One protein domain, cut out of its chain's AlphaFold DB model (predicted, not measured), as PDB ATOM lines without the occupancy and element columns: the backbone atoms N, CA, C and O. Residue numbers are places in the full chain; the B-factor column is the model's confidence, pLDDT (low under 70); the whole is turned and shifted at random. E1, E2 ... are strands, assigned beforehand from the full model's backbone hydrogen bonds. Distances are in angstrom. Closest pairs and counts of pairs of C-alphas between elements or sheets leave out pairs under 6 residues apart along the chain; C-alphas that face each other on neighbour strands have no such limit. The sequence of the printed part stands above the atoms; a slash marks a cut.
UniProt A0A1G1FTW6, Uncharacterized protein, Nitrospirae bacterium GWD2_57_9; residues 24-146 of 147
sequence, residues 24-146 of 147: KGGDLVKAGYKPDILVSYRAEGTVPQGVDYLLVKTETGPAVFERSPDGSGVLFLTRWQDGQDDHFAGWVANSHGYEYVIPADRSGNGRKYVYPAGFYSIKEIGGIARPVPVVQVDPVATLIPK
ATOM      1  N   LYS A  24      30.894 -10.434  18.688       95.69
ATOM      2  CA  LYS A  24      31.060 -10.968  17.338       95.69
ATOM      3  C   LYS A  24      32.544 -11.107  17.047       95.69
ATOM      4  O   LYS A  24      33.332 -10.264  17.464       95.69
ATOM      5  N   GLY A  25      32.904 -12.163  16.330       95.12
ATOM      6  CA  GLY A  25      34.296 -12.462  16.024       95.12
ATOM      7  C   GLY A  25      35.098 -13.015  17.199       95.12
ATOM      8  O   GLY A  25      36.301 -13.204  17.053       95.12
ATOM      9  N   GLY A  26      34.452 -13.318  18.326       94.50
ATOM     10  CA  GLY A  26      35.094 -13.966  19.455       94.50
ATOM     11  C   GLY A  26      34.153 -14.841  20.270       94.50
ATOM     12  O   GLY A  26      32.940 -14.788  20.093       94.50
ATOM     13  N   ASP A  27      34.736 -15.610  21.183       95.06
ATOM     14  CA  ASP A  27      34.026 -16.524  22.072       95.06
ATOM     15  C   ASP A  27      34.346 -16.219  23.534       95.06
ATOM     16  O   ASP A  27      35.496 -15.966  23.901       95.06
ATOM     17  N   LEU A  28      33.323 -16.294  24.388       94.88
ATOM     18  CA  LEU A  28      33.501 -16.265  25.836       94.88
ATOM     19  C   LEU A  28      33.863 -17.660  26.335       94.88
ATOM     20  O   LEU A  28      33.093 -18.609  26.178       94.88
ATOM     21  N   VAL A  29      35.007 -17.768  27.003       94.69
ATOM     22  CA  VAL A  29      35.452 -19.009  27.640       94.69
ATOM     23  C   VAL A  29      35.299 -18.923  29.152       94.69
ATOM     24  O   VAL A  29      35.486 -17.875  29.773       94.69
ATOM     25  N   LYS A  30      34.924 -20.051  29.758       94.25
ATOM     26  CA  LYS A  30      34.699 -20.158  31.202       94.25
ATOM     27  C   LYS A  30      36.017 -20.286  31.964       94.25
ATOM     28  O   LYS A  30      37.052 -20.618  31.391       94.25
ATOM     29  N   ALA A  31      35.941 -20.064  33.274       94.38
ATOM     30  CA  ALA A  31      37.046 -20.289  34.196       94.38
ATOM     31  C   ALA A  31      37.670 -21.683  34.008       94.38
ATOM     32  O   ALA A  31      36.971 -22.668  33.758       94.38
ATOM     33  N   GLY A  32      38.995 -21.756  34.135       86.94
ATOM     34  CA  GLY A  32      39.750 -22.998  33.964       86.94
ATOM     35  C   GLY A  32      39.993 -23.439  32.514       86.94
ATOM     36  O   GLY A  32      40.502 -24.544  32.322       86.94
ATOM     37  N   TYR A  33      39.684 -22.612  31.509       92.88
ATOM     38  CA  TYR A  33      40.083 -22.872  30.122       92.88
ATOM     39  C   TYR A  33      41.618 -22.919  29.995       92.88
ATOM     40  O   TYR A  33      42.327 -22.028  30.470       92.88
ATOM     41  N   LYS A  34      42.141 -23.988  29.379       92.00
ATOM     42  CA  LYS A  34      43.581 -24.264  29.240       92.00
ATOM     43  C   LYS A  34      43.925 -24.505  27.767       92.00
ATOM     44  O   LYS A  34      43.886 -25.653  27.332       92.00
ATOM     45  N   PRO A  35      44.206 -23.446  27.000       94.88
ATOM     46  CA  PRO A  35      44.602 -23.588  25.609       94.88
ATOM     47  C   PRO A  35      46.090 -23.922  25.469       94.88
ATOM     48  O   PRO A  35      46.884 -23.672  26.380       94.88
ATOM     49  N   ASP A  36      46.478 -24.390  24.284       97.56
ATOM     50  CA  ASP A  36      47.880 -24.466  23.880       97.56
ATOM     51  C   ASP A  36      48.405 -23.049  23.607       97.56
ATOM     52  O   ASP A  36      47.992 -22.380  22.653       97.56
ATOM     53  N   ILE A  37      49.305 -22.572  24.466       97.50
ATOM     54  CA  ILE A  37      49.861 -21.218  24.384       97.50
ATOM     55  C   ILE A  37      51.004 -21.200  23.368       97.50
ATOM     56  O   ILE A  37      51.982 -21.928  23.513       97.50
ATOM     57  N   LEU A  38      50.890 -20.328  22.365       96.69
ATOM     58  CA  LEU A  38      51.942 -20.073  21.380       96.69
ATOM     59  C   LEU A  38      52.890 -18.977  21.867       96.69
ATOM     60  O   LEU A  38      54.104 -19.126  21.786       96.69
ATOM     61  N   VAL A  39      52.332 -17.872  22.371       97.44
ATOM     62  CA  VAL A  39      53.091 -16.726  22.893       97.44
ATOM     63  C   VAL A  39      52.312 -16.100  24.041       97.44
ATOM     64  O   VAL A  39      51.092 -15.966  23.972       97.44
ATOM     65  N   SER A  40      53.011 -15.680  25.091       97.38
ATOM     66  CA  SER A  40      52.439 -14.842  26.150       97.38
ATOM     67  C   SER A  40      52.972 -13.421  26.032       97.38
ATOM     68  O   SER A  40      54.154 -13.241  25.760       97.38
ATOM     69  N   TYR A  41      52.141 -12.416  26.296       97.75
ATOM     70  CA  TYR A  41      52.527 -11.008  26.210       97.75
ATOM     71  C   TYR A  41      52.370 -10.303  27.555       97.75
ATOM     72  O   TYR A  41      51.426 -10.549  28.310       97.75
ATOM     73  N   ARG A  42      53.306  -9.404  27.862       95.88
ATOM     74  CA  ARG A  42      53.103  -8.327  28.834       95.88
ATOM     75  C   ARG A  42      52.506  -7.142  28.085       95.88
ATOM     76  O   ARG A  42      53.053  -6.733  27.068       95.88
ATOM     77  N   ALA A  43      51.413  -6.585  28.589       97.38
ATOM     78  CA  ALA A  43      50.836  -5.371  28.034       97.38
ATOM     79  C   ALA A  43      51.395  -4.128  28.743       97.38
ATOM     80  O   ALA A  43      51.436  -4.077  29.972       97.38
ATOM     81  N   GLU A  44      51.796  -3.127  27.964       97.31
ATOM     82  CA  GLU A  44      52.181  -1.794  28.434       97.31
ATOM     83  C   GLU A  44      51.230  -0.759  27.824       97.31
ATOM     84  O   GLU A  44      51.176  -0.606  26.604       97.31
ATOM     85  N   GLY A  45      50.445  -0.085  28.669       96.69
ATOM     86  CA  GLY A  45      49.435   0.890  28.255       96.69
ATOM     87  C   GLY A  45      48.169   0.839  29.112       96.69
ATOM     88  O   GLY A  45      48.183   0.364  30.250       96.69
ATOM     89  N   THR A  46      47.061   1.329  28.566       96.19
ATOM     90  CA  THR A  46      45.741   1.348  29.201       96.19
ATOM     91  C   THR A  46      45.031   0.011  28.997       96.19
ATOM     92  O   THR A  46      44.300  -0.199  28.029       96.19
ATOM     93  N   VAL A  47      45.241  -0.908  29.938       93.88
ATOM     94  CA  VAL A  47      44.607  -2.232  29.963       93.88
ATOM     95  C   VAL A  47      44.096  -2.586  31.360       93.88
ATOM     96  O   VAL A  47      44.632  -2.080  32.349       93.88
ATOM     97  N   PRO A  48      43.080  -3.464  31.476       91.38
ATOM     98  CA  PRO A  48      42.653  -3.967  32.775       91.38
ATOM     99  C   PRO A  48      43.796  -4.687  33.502       91.38
ATOM    100  O   PRO A  48      44.558  -5.441  32.892       91.38
ATOM    101  N   GLN A  49      43.901  -4.470  34.813       90.38
ATOM    102  CA  GLN A  49      44.900  -5.147  35.641       90.38
ATOM    103  C   GLN A  49      44.583  -6.640  35.787       90.38
ATOM    104  O   GLN A  49      43.423  -7.031  35.881       90.38
ATOM    105  N   GLY A  50      45.630  -7.468  35.828       91.25
ATOM    106  CA  GLY A  50      45.505  -8.915  36.017       91.25
ATOM    107  C   GLY A  50      45.022  -9.692  34.787       91.25
ATOM    108  O   GLY A  50      44.842 -10.901  34.891       91.25
ATOM    109  N   VAL A  51      44.827  -9.031  33.641       95.62
ATOM    110  CA  VAL A  51      44.519  -9.709  32.378       95.62
ATOM    111  C   VAL A  51      45.810 -10.150  31.700       95.62
ATOM    112  O   VAL A  51      46.687  -9.331  31.412       95.62
ATOM    113  N   ASP A  52      45.908 -11.445  31.422       95.94
ATOM    114  CA  ASP A  52      46.949 -12.007  30.573       95.94
ATOM    115  C   ASP A  52      46.531 -11.937  29.103       95.94
ATOM    116  O   ASP A  52      45.395 -12.242  28.740       95.94
ATOM    117  N   TYR A  53      47.482 -11.574  28.246       98.06
ATOM    118  CA  TYR A  53      47.311 -11.522  26.799       98.06
ATOM    119  C   TYR A  53      48.102 -12.662  26.187       98.06
ATOM    120  O   TYR A  53      49.330 -12.699  26.305       98.06
ATOM    121  N   LEU A  54      47.413 -13.606  25.560       98.25
ATOM    122  CA  LEU A  54      48.017 -14.824  25.035       98.25
ATOM    123  C   LEU A  54      47.680 -14.949  23.551       98.25
ATOM    124  O   LEU A  54      46.547 -14.708  23.153       98.25
ATOM    125  N   LEU A  55      48.639 -15.366  22.733       98.44
ATOM    126  CA  LEU A  55      48.340 -15.963  21.437       98.44
ATOM    127  C   LEU A  55      48.271 -17.471  21.647       98.44
ATOM    128  O   LEU A  55      49.215 -18.073  22.161       98.44
ATOM    129  N   VAL A  56      47.159 -18.074  21.254       98.25
ATOM    130  CA  VAL A  56      46.867 -19.484  21.514       98.25
ATOM    131  C   VAL A  56      46.498 -20.210  20.235       98.25
ATOM    132  O   VAL A  56      46.067 -19.586  19.266       98.25
ATOM    133  N   LYS A  57      46.653 -21.532  20.230       97.69
ATOM    134  CA  LYS A  57      46.150 -22.390  19.160       97.69
ATOM    135  C   LYS A  57      44.708 -22.802  19.458       97.69
ATOM    136  O   LYS A  57      44.408 -23.264  20.556       97.69
ATOM    137  N   THR A  58      43.836 -22.673  18.465       96.06
ATOM    138  CA  THR A  58      42.470 -23.208  18.470       96.06
ATOM    139  C   THR A  58      42.289 -24.176  17.299       96.06
ATOM    140  O   THR A  58      43.194 -24.359  16.479       96.06
ATOM    141  N   GLU A  59      41.118 -24.807  17.206       92.44
ATOM    142  CA  GLU A  59      40.767 -25.689  16.086       92.44
ATOM    143  C   GLU A  59      40.743 -24.953  14.736       92.44
ATOM    144  O   GLU A  59      41.087 -25.534  13.709       92.44
ATOM    145  N   THR A  60      40.381 -23.667  14.736       90.31
ATOM    146  CA  THR A  60      40.263 -22.836  13.527       90.31
ATOM    147  C   THR A  60      41.530 -22.040  13.213       90.31
ATOM    148  O   THR A  60      41.606 -21.378  12.176       90.31
ATOM    149  N   GLY A  61      42.549 -22.124  14.071       94.75
ATOM    150  CA  GLY A  61      43.845 -21.477  13.896       94.75
ATOM    151  C   GLY A  61      44.302 -20.708  15.138       94.75
ATOM    152  O   GLY A  61      43.774 -20.892  16.228       94.75
ATOM    153  N   PRO A  62      45.333 -19.863  15.019       97.50
ATOM    154  CA  PRO A  62      45.725 -18.965  16.094       97.50
ATOM    155  C   PRO A  62      44.601 -17.987  16.462       97.50
ATOM    156  O   PRO A  62      43.885 -17.514  15.580       97.50
ATOM    157  N   ALA A  63      44.499 -17.644  17.744       98.44
ATOM    158  CA  ALA A  63      43.585 -16.633  18.270       98.44
ATOM    159  C   ALA A  63      44.243 -15.860  19.416       98.44
ATOM    160  O   ALA A  63      45.104 -16.397  20.119       98.44
ATOM    161  N   VAL A  64      43.818 -14.616  19.638       98.62
ATOM    162  CA  VAL A  64      44.202 -13.879  20.850       98.62
ATOM    163  C   VAL A  64      43.249 -14.250  21.975       98.62
ATOM    164  O   VAL A  64      42.039 -14.230  21.790       98.62
ATOM    165  N   PHE A  65      43.788 -14.576  23.142       98.44
ATOM    166  CA  PHE A  65      43.041 -14.816  24.364       98.44
ATOM    167  C   PHE A  65      43.356 -13.711  25.372       98.44
ATOM    168  O   PHE A  65      44.488 -13.604  25.850       98.44
ATOM    169  N   GLU A  66      42.350 -12.905  25.702       97.88
ATOM    170  CA  GLU A  66      42.371 -12.074  26.904       97.88
ATOM    171  C   GLU A  66      41.860 -12.893  28.077       97.88
ATOM    172  O   GLU A  66      40.667 -13.194  28.162       97.88
ATOM    173  N   ARG A  67      42.772 -13.267  28.969       97.50
ATOM    174  CA  ARG A  67      42.508 -14.166  30.083       97.50
ATOM    175  C   ARG A  67      42.417 -13.393  31.393       97.50
ATOM    176  O   ARG A  67      43.387 -12.780  31.828       97.50
ATOM    177  N   SER A  68      41.272 -13.494  32.051       95.50
ATOM    178  CA  SER A  68      41.053 -13.026  33.419       95.50
ATOM    179  C   SER A  68      41.828 -13.876  34.442       95.50
ATOM    180  O   SER A  68      42.145 -15.038  34.162       95.50
ATOM    181  N   PRO A  69      42.072 -13.370  35.668       94.12
ATOM    182  CA  PRO A  69      42.795 -14.108  36.712       94.12
ATOM    183  C   PRO A  69      42.213 -15.490  37.062       94.12
ATOM    184  O   PRO A  69      42.955 -16.408  37.400       94.12
ATOM    185  N   ASP A  70      40.894 -15.667  36.950       92.06
ATOM    186  CA  ASP A  70      40.197 -16.943  37.184       92.06
ATOM    187  C   ASP A  70      40.315 -17.938  36.006       92.06
ATOM    188  O   ASP A  70      39.847 -19.077  36.067       92.06
ATOM    189  N   GLY A  71      40.960 -17.519  34.917       93.69
ATOM    190  CA  GLY A  71      41.124 -18.276  33.685       93.69
ATOM    191  C   GLY A  71      39.938 -18.248  32.730       93.69
ATOM    192  O   GLY A  71      39.988 -18.957  31.730       93.69
ATOM    193  N   SER A  72      38.902 -17.457  33.011       95.81
ATOM    194  CA  SER A  72      37.877 -17.113  32.023       95.81
ATOM    195  C   SER A  72      38.389 -16.035  31.066       95.81
ATOM    196  O   SER A  72      39.485 -15.500  31.252       95.81
ATOM    197  N   GLY A  73      37.607 -15.694  30.043       96.00
ATOM    198  CA  GLY A  73      37.890 -14.518  29.230       96.00
ATOM    199  C   GLY A  73      37.332 -14.598  27.819       96.00
ATOM    200  O   GLY A  73      36.291 -15.215  27.592       96.00
ATOM    201  N   VAL A  74      38.029 -13.958  26.882       97.25
ATOM    202  CA  VAL A  74      37.575 -13.777  25.497       97.25
ATOM    203  C   VAL A  74      38.631 -14.278  24.518       97.25
ATOM    204  O   VAL A  74      39.768 -13.806  24.534       97.25
ATOM    205  N   LEU A  75      38.238 -15.191  23.630       97.88
ATOM    206  CA  LEU A  75      39.003 -15.556  22.439       97.88
ATOM    207  C   LEU A  75      38.591 -14.671  21.265       97.88
ATOM    208  O   LEU A  75      37.419 -14.631  20.923       97.88
ATOM    209  N   PHE A  76      39.540 -14.013  20.611       98.38
ATOM    210  CA  PHE A  76      39.336 -13.235  19.389       98.38
ATOM    211  C   PHE A  76      39.699 -14.105  18.183       98.38
ATOM    212  O   PHE A  76      40.877 -14.325  17.888       98.38
ATOM    213  N   LEU A  77      38.667 -14.640  17.532       97.62
ATOM    214  CA  LEU A  77      38.746 -15.671  16.494       97.62
ATOM    215  C   LEU A  77      38.724 -15.097  15.075       97.62
ATOM    216  O   LEU A  77      39.193 -15.747  14.143       97.62
ATOM    217  N   THR A  78      38.171 -13.894  14.883       98.25
ATOM    218  CA  THR A  78      38.250 -13.224  13.578       98.25
ATOM    219  C   THR A  78      39.693 -12.867  13.313       98.25
ATOM    220  O   THR A  78      40.258 -12.063  14.048       98.25
ATOM    221  N   ARG A  79      40.266 -13.442  12.258       97.94
ATOM    222  CA  ARG A  79      41.666 -13.263  11.890       97.94
ATOM    223  C   ARG A  79      41.797 -12.886  10.425       97.94
ATOM    224  O   ARG A  79      41.111 -13.455   9.582       97.94
ATOM    225  N   TRP A  80      42.721 -11.986  10.119       98.00
ATOM    226  CA  TRP A  80      43.209 -11.768   8.758       98.00
ATOM    227  C   TRP A  80      44.692 -11.411   8.785       98.00
ATOM    228  O   TRP A  80      45.223 -11.043   9.827       98.00
ATOM    229  N   GLN A  81      45.347 -11.507   7.634       97.31
ATOM    230  CA  GLN A  81      46.718 -11.044   7.464       97.31
ATOM    231  C   GLN A  81      46.719  -9.751   6.649       97.31
ATOM    232  O   GLN A  81      45.965  -9.633   5.678       97.31
ATOM    233  N   ASP A  82      47.552  -8.795   7.045       96.12
ATOM    234  CA  ASP A  82      47.845  -7.590   6.271       96.12
ATOM    235  C   ASP A  82      49.357  -7.342   6.292       96.12
ATOM    236  O   ASP A  82      49.968  -7.128   7.340       96.12
ATOM    237  N   GLY A  83      49.996  -7.471   5.130       96.06
ATOM    238  CA  GLY A  83      51.454  -7.473   5.026       96.06
ATOM    239  C   GLY A  83      52.111  -8.521   5.936       96.06
ATOM    240  O   GLY A  83      51.903  -9.726   5.771       96.06
ATOM    241  N   GLN A  84      52.932  -8.043   6.875       96.50
ATOM    242  CA  GLN A  84      53.695  -8.865   7.824       96.50
ATOM    243  C   GLN A  84      53.010  -9.027   9.185       96.50
ATOM    244  O   GLN A  84      53.603  -9.600  10.099       96.50
ATOM    245  N   ASP A  85      51.780  -8.542   9.330       98.25
ATOM    246  CA  ASP A  85      51.033  -8.594  10.577       98.25
ATOM    247  C   ASP A  85      49.844  -9.557  10.461       98.25
ATOM    248  O   ASP A  85      49.114  -9.588   9.467       98.25
ATOM    249  N   ASP A  86      49.627 -10.338  11.518       98.38
ATOM    250  CA  ASP A  86      48.345 -10.977  11.777       98.38
ATOM    251  C   ASP A  86      47.477 -10.050  12.616       98.38
ATOM    252  O   ASP A  86      47.887  -9.544  13.663       98.38
ATOM    253  N   HIS A  87      46.238  -9.910  12.183       98.62
ATOM    254  CA  HIS A  87      45.218  -9.162  12.878       98.62
ATOM    255  C   HIS A  87      44.209 -10.121  13.490       98.62
ATOM    256  O   HIS A  87      43.799 -11.086  12.845       98.62
ATOM    257  N   PHE A  88      43.777  -9.825  14.711       98.75
ATOM    258  CA  PHE A  88      42.725 -10.548  15.418       98.75
ATOM    259  C   PHE A  88      41.705  -9.550  15.936       98.75
ATOM    260  O   PHE A  88      42.095  -8.520  16.479       98.75
ATOM    261  N   ALA A  89      40.412  -9.828  15.805       98.38
ATOM    262  CA  ALA A  89      39.394  -8.862  16.190       98.38
ATOM    263  C   ALA A  89      38.144  -9.483  16.803       98.38
ATOM    264  O   ALA A  89      37.851 -10.666  16.649       98.38
ATOM    265  N   GLY A  90      37.390  -8.624  17.478       97.94
ATOM    266  CA  GLY A  90      36.051  -8.898  17.974       97.94
ATOM    267  C   GLY A  90      35.324  -7.587  18.248       97.94
ATOM    268  O   GLY A  90      35.956  -6.539  18.366       97.94
ATOM    269  N   TRP A  91      33.998  -7.594  18.300       97.12
ATOM    270  CA  TRP A  91      33.226  -6.371  18.530       97.12
ATOM    271  C   TRP A  91      31.868  -6.645  19.153       97.12
ATOM    272  O   TRP A  91      31.252  -7.689  18.942       97.12
ATOM    273  N   VAL A  92      31.368  -5.660  19.888       93.62
ATOM    274  CA  VAL A  92      30.020  -5.673  20.451       93.62
ATOM    275  C   VAL A  92      29.176  -4.669  19.676       93.62
ATOM    276  O   VAL A  92      29.573  -3.517  19.492       93.62
ATOM    277  N   ALA A  93      28.010  -5.105  19.191       85.88
ATOM    278  CA  ALA A  93      27.127  -4.258  18.392       85.88
ATOM    279  C   ALA A  93      26.802  -2.945  19.129       85.88
ATOM    280  O   ALA A  93      26.406  -2.968  20.292       85.88
ATOM    281  N   ASN A  94      26.968  -1.809  18.440       86.69
ATOM    282  CA  ASN A  94      26.766  -0.455  18.977       86.69
ATOM    283  C   ASN A  94      27.643  -0.095  20.196       86.69
ATOM    284  O   ASN A  94      27.315   0.822  20.946       86.69
ATOM    285  N   SER A  95      28.753  -0.803  20.404       93.69
ATOM    286  CA  SER A  95      29.719  -0.532  21.470       93.69
ATOM    287  C   SER A  95      31.137  -0.578  20.889       93.69
ATOM    288  O   SER A  95      31.377  -0.049  19.802       93.69
ATOM    289  N   HIS A  96      32.081  -1.185  21.596       95.00
ATOM    290  CA  HIS A  96      33.489  -1.193  21.233       95.00
ATOM    291  C   HIS A  96      33.827  -2.284  20.209       95.00
ATOM    292  O   HIS A  96      33.286  -3.394  20.248       95.00
ATOM    293  N   GLY A  97      34.750  -1.950  19.311       97.19
ATOM    294  CA  GLY A  97      35.528  -2.903  18.528       97.19
ATOM    295  C   GLY A  97      36.903  -3.100  19.160       97.19
ATOM    296  O   GLY A  97      37.452  -2.181  19.762       97.19
ATOM    297  N   TYR A  98      37.459  -4.290  19.016       98.19
ATOM    298  CA  TYR A  98      38.771  -4.667  19.522       98.19
ATOM    299  C   TYR A  98      39.589  -5.204  18.362       98.19
ATOM    300  O   TYR A  98      39.078  -5.997  17.568       98.19
ATOM    301  N   GLU A  99      40.849  -4.799  18.288       98.69
ATOM    302  CA  GLU A  99      41.790  -5.327  17.310       98.69
ATOM    303  C   GLU A  99      43.168  -5.504  17.932       98.69
ATOM    304  O   GLU A  99      43.665  -4.658  18.676       98.69
ATOM    305  N   TYR A 100      43.784  -6.625  17.605       98.75
ATOM    306  CA  TYR A 100      45.145  -6.965  17.959       98.75
ATOM    307  C   TYR A 100      45.931  -7.104  16.680       98.75
ATOM    308  O   TYR A 100      45.533  -7.869  15.809       98.75
ATOM    309  N   VAL A 101      47.056  -6.410  16.602       98.62
ATOM    310  CA  VAL A 101      47.978  -6.495  15.474       98.62
ATOM    311  C   VAL A 101      49.271  -7.095  15.992       98.62
ATOM    312  O   VAL A 101      49.921  -6.505  16.857       98.62
ATOM    313  N   ILE A 102      49.613  -8.291  15.527       98.50
ATOM    314  CA  ILE A 102      50.742  -9.083  16.014       98.50
ATOM    315  C   ILE A 102      51.629  -9.444  14.818       98.50
ATOM    316  O   ILE A 102      51.111 -10.052  13.880       98.50
ATOM    317  N   PRO A 103      52.949  -9.181  14.862       98.00
ATOM    318  CA  PRO A 103      53.865  -9.613  13.806       98.00
ATOM    319  C   PRO A 103      53.693 -11.101  13.494       98.00
ATOM    320  O   PRO A 103      53.636 -11.926  14.411       98.00
ATOM    321  N   ALA A 104      53.568 -11.463  12.218       96.06
ATOM    322  CA  ALA A 104      53.279 -12.832  11.782       96.06
ATOM    323  C   ALA A 104      54.359 -13.832  12.235       96.06
ATOM    324  O   ALA A 104      54.054 -14.964  12.616       96.06
ATOM    325  N   ASP A 105      55.613 -13.381  12.268       94.56
ATOM    326  CA  ASP A 105      56.779 -14.134  12.739       94.56
ATOM    327  C   ASP A 105      56.904 -14.201  14.273       94.56
ATOM    328  O   ASP A 105      57.768 -14.908  14.792       94.56
ATOM    329  N   ARG A 106      56.041 -13.477  15.001       93.50
ATOM    330  CA  ARG A 106      56.016 -13.363  16.469       93.50
ATOM    331  C   ARG A 106      57.295 -12.799  17.093       93.50
ATOM    332  O   ARG A 106      57.477 -12.921  18.303       93.50
ATOM    333  N   SER A 107      58.172 -12.182  16.301       88.00
ATOM    334  CA  SER A 107      59.483 -11.721  16.775       88.00
ATOM    335  C   SER A 107      59.434 -10.355  17.466       88.00
ATOM    336  O   SER A 107      60.336 -10.012  18.231       88.00
ATOM    337  N   GLY A 108      58.378  -9.580  17.209       94.12
ATOM    338  CA  GLY A 108      58.236  -8.202  17.667       94.12
ATOM    339  C   GLY A 108      57.048  -7.949  18.589       94.12
ATOM    340  O   GLY A 108      56.244  -8.827  18.905       94.12
ATOM    341  N   ASN A 109      56.933  -6.687  19.000       98.19
ATOM    342  CA  ASN A 109      55.818  -6.219  19.808       98.19
ATOM    343  C   ASN A 109      54.521  -6.193  18.989       98.19
ATOM    344  O   ASN A 109      54.490  -5.688  17.868       98.19
ATOM    345  N   GLY A 110      53.437  -6.675  19.589       98.50
ATOM    346  CA  GLY A 110      52.085  -6.469  19.094       98.50
ATOM    347  C   GLY A 110      51.483  -5.151  19.580       98.50
ATOM    348  O   GLY A 110      52.048  -4.437  20.412       98.50
ATOM    349  N   ARG A 111      50.294  -4.834  19.077       98.69
ATOM    350  CA  ARG A 111      49.514  -3.643  19.425       98.69
ATOM    351  C   ARG A 111      48.077  -4.047  19.711       98.69
ATOM    352  O   ARG A 111      47.527  -4.888  19.005       98.69
ATOM    353  N   LYS A 112      47.476  -3.432  20.725       98.62
ATOM    354  CA  LYS A 112      46.052  -3.553  21.033       98.62
ATOM    355  C   LYS A 112      45.363  -2.231  20.740       98.62
ATOM    356  O   LYS A 112      45.765  -1.191  21.259       98.62
ATOM    357  N   TYR A 113      44.280  -2.300  19.988       98.56
ATOM    358  CA  TYR A 113      43.387  -1.198  19.687       98.56
ATOM    359  C   TYR A 113      42.011  -1.468  20.284       98.56
ATOM    360  O   TYR A 113      41.530  -2.603  20.324       98.56
ATOM    361  N   VAL A 114      41.374  -0.394  20.741       97.81
ATOM    362  CA  VAL A 114      39.967  -0.389  21.130       97.81
ATOM    363  C   VAL A 114      39.314   0.763  20.385       97.81
ATOM    364  O   VAL A 114      39.689   1.916  20.574       97.81
ATOM    365  N   TYR A 115      38.352   0.446  19.529       97.06
ATOM    366  CA  TYR A 115      37.595   1.413  18.748       97.06
ATOM    367  C   TYR A 115      36.288   1.734  19.479       97.06
ATOM    368  O   TYR A 115      35.444   0.842  19.607       97.06
ATOM    369  N   PRO A 116      36.071   2.974  19.951       95.75
ATOM    370  CA  PRO A 116      34.771   3.391  20.465       95.75
ATOM    371  C   PRO A 116      33.659   3.247  19.419       95.75
ATOM    372  O   PRO A 116      33.909   3.207  18.209       95.75
ATOM    373  N   ALA A 117      32.407   3.222  19.874       94.38
ATOM    374  CA  ALA A 117      31.264   3.257  18.966       94.38
ATOM    375  C   ALA A 117      31.349   4.488  18.041       94.38
ATOM    376  O   ALA A 117      31.617   5.600  18.492       94.38
ATOM    377  N   GLY A 118      31.145   4.279  16.738       95.00
ATOM    378  CA  GLY A 118      31.254   5.327  15.713       95.00
ATOM    379  C   GLY A 118      32.669   5.582  15.178       95.00
ATOM    380  O   GLY A 118      32.807   6.266  14.171       95.00
ATOM    381  N   PHE A 119      33.713   5.006  15.788       97.19
ATOM    382  CA  PHE A 119      35.106   5.161  15.329       97.19
ATOM    383  C   PHE A 119      35.533   4.061  14.354       97.19
ATOM    384  O   PHE A 119      36.613   4.118  13.766       97.19
ATOM    385  N   TYR A 120      34.670   3.074  14.139       97.19
ATOM    386  CA  TYR A 120      34.858   2.002  13.179       97.19
ATOM    387  C   TYR A 120      33.547   1.696  12.458       97.19
ATOM    388  O   TYR A 120      32.452   2.006  12.930       97.19
ATOM    389  N   SER A 121      33.678   1.041  11.313       96.75
ATOM    390  CA  SER A 121      32.577   0.394  10.604       96.75
ATOM    391  C   SER A 121      32.890  -1.088  10.461       96.75
ATOM    392  O   SER A 121      34.053  -1.457  10.315       96.75
ATOM    393  N   ILE A 122      31.876  -1.949  10.508       96.88
ATOM    394  CA  ILE A 122      32.067  -3.354  10.137       96.88
ATOM    395  C   ILE A 122      32.013  -3.445   8.619       96.88
ATOM    396  O   ILE A 122      31.018  -3.046   8.012       96.88
ATOM    397  N   LYS A 123      33.080  -3.966   8.014       97.12
ATOM    398  CA  LYS A 123      33.149  -4.225   6.574       97.12
ATOM    399  C   LYS A 123      33.491  -5.681   6.330       97.12
ATOM    400  O   LYS A 123      34.248  -6.277   7.091       97.12
ATOM    401  N   GLU A 124      32.954  -6.223   5.247       97.81
ATOM    402  CA  GLU A 124      33.354  -7.525   4.732       97.81
ATOM    403  C   GLU A 124      34.434  -7.327   3.669       97.81
ATOM    404  O   GLU A 124      34.213  -6.658   2.659       97.81
ATOM    405  N   ILE A 125      35.631  -7.853   3.928       97.25
ATOM    406  CA  ILE A 125      36.785  -7.742   3.032       97.25
ATOM    407  C   ILE A 125      37.381  -9.135   2.888       97.25
ATOM    408  O   ILE A 125      37.752  -9.753   3.882       97.25
ATOM    409  N   GLY A 126      37.435  -9.651   1.659       94.44
ATOM    410  CA  GLY A 126      37.909 -11.016   1.410       94.44
ATOM    411  C   GLY A 126      37.075 -12.089   2.123       94.44
ATOM    412  O   GLY A 126      37.629 -13.089   2.561       94.44
ATOM    413  N   GLY A 127      35.766 -11.860   2.295       96.38
ATOM    414  CA  GLY A 127      34.857 -12.772   3.002       96.38
ATOM    415  C   GLY A 127      34.962 -12.729   4.531       96.38
ATOM    416  O   GLY A 127      34.338 -13.538   5.213       96.38
ATOM    417  N   ILE A 128      35.743 -11.799   5.089       97.00
ATOM    418  CA  ILE A 128      35.923 -11.647   6.533       97.00
ATOM    419  C   ILE A 128      35.262 -10.343   6.973       97.00
ATOM    420  O   ILE A 128      35.695  -9.252   6.591       97.00
ATOM    421  N   ALA A 129      34.216 -10.454   7.790       97.25
ATOM    422  CA  ALA A 129      33.634  -9.313   8.484       97.25
ATOM    423  C   ALA A 129      34.570  -8.871   9.617       97.25
ATOM    424  O   ALA A 129      34.883  -9.662  10.504       97.25
ATOM    425  N   ARG A 130      35.009  -7.611   9.597       96.62
ATOM    426  CA  ARG A 130      35.962  -7.069  10.577       96.62
ATOM    427  C   ARG A 130      35.724  -5.582  10.857       96.62
ATOM    428  O   ARG A 130      35.176  -4.890   9.988       96.62
ATOM    429  N   PRO A 131      36.107  -5.071  12.043       97.06
ATOM    430  CA  PRO A 131      36.141  -3.637  12.282       97.06
ATOM    431  C   PRO A 131      37.172  -2.983  11.362       97.06
ATOM    432  O   PRO A 131      38.276  -3.480  11.184       97.06
ATOM    433  N   VAL A 132      36.784  -1.867  10.756       96.81
ATOM    434  CA  VAL A 132      37.662  -1.006   9.967       96.81
ATOM    435  C   VAL A 132      37.564   0.395  10.560       96.81
ATOM    436  O   VAL A 132      36.461   0.963  10.540       96.81
ATOM    437  N   PRO A 133      38.662   0.956  11.097       95.88
ATOM    438  CA  PRO A 133      38.644   2.291  11.673       95.88
ATOM    439  C   PRO A 133      38.257   3.321  10.607       95.88
ATOM    440  O   PRO A 133      38.726   3.273   9.470       95.88
ATOM    441  N   VAL A 134      37.374   4.247  10.974       96.94
ATOM    442  CA  VAL A 134      37.003   5.411  10.144       96.94
ATOM    443  C   VAL A 134      37.631   6.704  10.663       96.94
ATOM    444  O   VAL A 134      37.592   7.729   9.989       96.94
ATOM    445  N   VAL A 135      38.240   6.636  11.846       94.94
ATOM    446  CA  VAL A 135      39.064   7.674  12.459       94.94
ATOM    447  C   VAL A 135      40.361   7.014  12.916       94.94
ATOM    448  O   VAL A 135      40.349   5.864  13.360       94.94
ATOM    449  N   GLN A 136      41.482   7.726  12.810       93.88
ATOM    450  CA  GLN A 136      42.748   7.249  13.353       93.88
ATOM    451  C   GLN A 136      42.658   7.162  14.881       93.88
ATOM    452  O   GLN A 136      42.263   8.119  15.543       93.88
ATOM    453  N   VAL A 137      43.046   6.013  15.429       94.88
ATOM    454  CA  VAL A 137      43.188   5.808  16.870       94.88
ATOM    455  C   VAL A 137      44.570   5.250  17.171       94.88
ATOM    456  O   VAL A 137      45.091   4.413  16.429       94.88
ATOM    457  N   ASP A 138      45.148   5.705  18.272       97.19
ATOM    458  CA  ASP A 138      46.391   5.151  18.787       97.19
ATOM    459  C   ASP A 138      46.126   3.819  19.506       97.19
ATOM    460  O   ASP A 138      45.021   3.591  20.019       97.19
ATOM    461  N   PRO A 139      47.110   2.906  19.550       98.19
ATOM    462  CA  PRO A 139      46.971   1.683  20.321       98.19
ATOM    463  C   PRO A 139      46.809   2.016  21.807       98.19
ATOM    464  O   PRO A 139      47.564   2.806  22.369       98.19
ATOM    465  N   VAL A 140      45.859   1.354  22.467       98.38
ATOM    466  CA  VAL A 140      45.688   1.481  23.921       98.38
ATOM    467  C   VAL A 140      46.802   0.766  24.678       98.38
ATOM    468  O   VAL A 140      47.062   1.100  25.829       98.38
ATOM    469  N   ALA A 141      47.464  -0.213  24.052       98.50
ATOM    470  CA  ALA A 141      48.629  -0.873  24.622       98.50
ATOM    471  C   ALA A 141      49.566  -1.475  23.571       98.50
ATOM    472  O   ALA A 141      49.145  -1.907  22.494       98.50
ATOM    473  N   THR A 142      50.834  -1.574  23.957       98.56
ATOM    474  CA  THR A 142      51.852  -2.394  23.300       98.56
ATOM    475  C   THR A 142      51.901  -3.763  23.974       98.56
ATOM    476  O   THR A 142      51.919  -3.856  25.200       98.56
ATOM    477  N   LEU A 143      51.925  -4.834  23.184       98.44
ATOM    478  CA  LEU A 143      52.025  -6.215  23.649       98.44
ATOM    479  C   LEU A 143      53.452  -6.719  23.441       98.44
ATOM    480  O   LEU A 143      53.865  -6.988  22.319       98.44
ATOM    481  N   ILE A 144      54.209  -6.853  24.521       97.69
ATOM    482  CA  ILE A 144      55.617  -7.255  24.492       97.69
ATOM    483  C   ILE A 144      55.705  -8.759  24.762       97.69
ATOM    484  O   ILE A 144      55.256  -9.189  25.832       97.69
ATOM    485  N   PRO A 145      56.268  -9.572  23.848       96.81
ATOM    486  CA  PRO A 145      56.450 -11.002  24.076       96.81
ATOM    487  C   PRO A 145      57.220 -11.269  25.378       96.81
ATOM    488  O   PRO A 145      58.272 -10.678  25.638       96.81
ATOM    489  N   LYS A 146      56.687 -12.162  26.216       94.19
ATOM    490  CA  LYS A 146      57.394 -12.693  27.386       94.19
ATOM    491  C   LYS A 146      58.424 -13.717  26.885       94.19
ATOM    492  O   LYS A 146      58.102 -14.527  26.016       94.19
TER     493      LYS A 146
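AT A GLANCE: This is residues 24 to 146 of the 147 residues of an uncharacterized protein of Nitrospirae bacterium GWD2_57_9 (UniProt A0A1G1FTW6). What shape does the chain make? One sheet of ten strands folds back on itself, curled like part of a barrel: the leaf E1 E5 E4 E3 faces the leaf E12 E9 E8 E7 E6, and the bent strand E2 is the hinge. The small hairpin E10 and E11 packs over the second leaf, at E6, E7 and E8, on the side away from the first leaf. What is it made of? The printed part has 123 residues with no named helix and twelve named strands, E1 to E12 along the chain, and its class is all strand. The large sheet has the order E1 - E5 - E4 - E3 - E2 - E12 - E9 - E8 - E7 - E6, all antiparallel, and the small one E10 - E11 is antiparallel too. How spread out is it? It is compact and rounded, with a radius of gyration of the C-alphas of 13.5 A and spans of 35 by 30 by 29 A.

HOW THE PARTS SIT: How does the large sheet begin? E1, residues 26 to 29, is an edge strand and the antiparallel neighbour of E5, residues 73 to 76, with N 27 and O 75 within hydrogen-bond range at 2.9 A. E2, residues 36 to 45, bends by 51 degrees at residue 39, and its pairing is staggered: residues 36 to 41 pair with E3, residues 52 to 58, where N 41 and O 53 are 2.8 A apart, and residues 41 to 45 pair with E12, residues 141 to 145, where N 44 and O 142 are 2.9 A apart. E2, E3, E4 of residues 61 to 67, and E5 form a meander, each strand the antiparallel neighbour of the one before, with N 56 and O 63 2.9 A apart and N 66 and O 74 3.0 A apart. How does it go on? E5 runs on into E6, residues 78 to 82 and the other edge strand, across a break of 1 residue at 45 degrees. A second meander is E6, E7 of residues 85 to 92, E8 of residues 97 to 103 and E9 of residues 110 to 115, with N 87 and O 80, N 100 and O 88, and N 113 and O 99 each 2.8 A apart. E9 is also the antiparallel neighbour of E12, with N 110 and O 143 2.8 A apart. Which parts face each other? In this folded sheet, one sheet bent back on itself, the closest C-alphas of E5 and E7 are those of Phe 76 and Ala 89, 5.4 A apart. E10, residues 120 to 125, and E11, residues 128 to 133, form a hairpin with N 123 and O 130 3.0 A apart, and with the large sheet they make a sandwich, two sheets face to face, their strands at 43 degrees. The closest C-alphas of E7 and E11 are those of Ala 89 and Arg 130, 6.8 A apart, while E4 and E11 are apart.

IN THESE COORDINATES: Where do the first and last strands lie? E1 begins at C-alpha 26, (35.094, -13.966, 19.455), and E12 ends at C-alpha 145, (56.450, -11.002, 24.076). Which strands are long? From first to last C-alpha, E2 measures 25.8 A, E7 23.4 A and E8 20.1 A.

THE WHOLE: How far does it reach? The two C-alphas farthest apart are those of Gly 32 and Val 135, at 37.5 A. Is anything missing or uncertain? The printed part has no cut and no long link, its mean pLDDT is 96.1, and no printed residue is under 70.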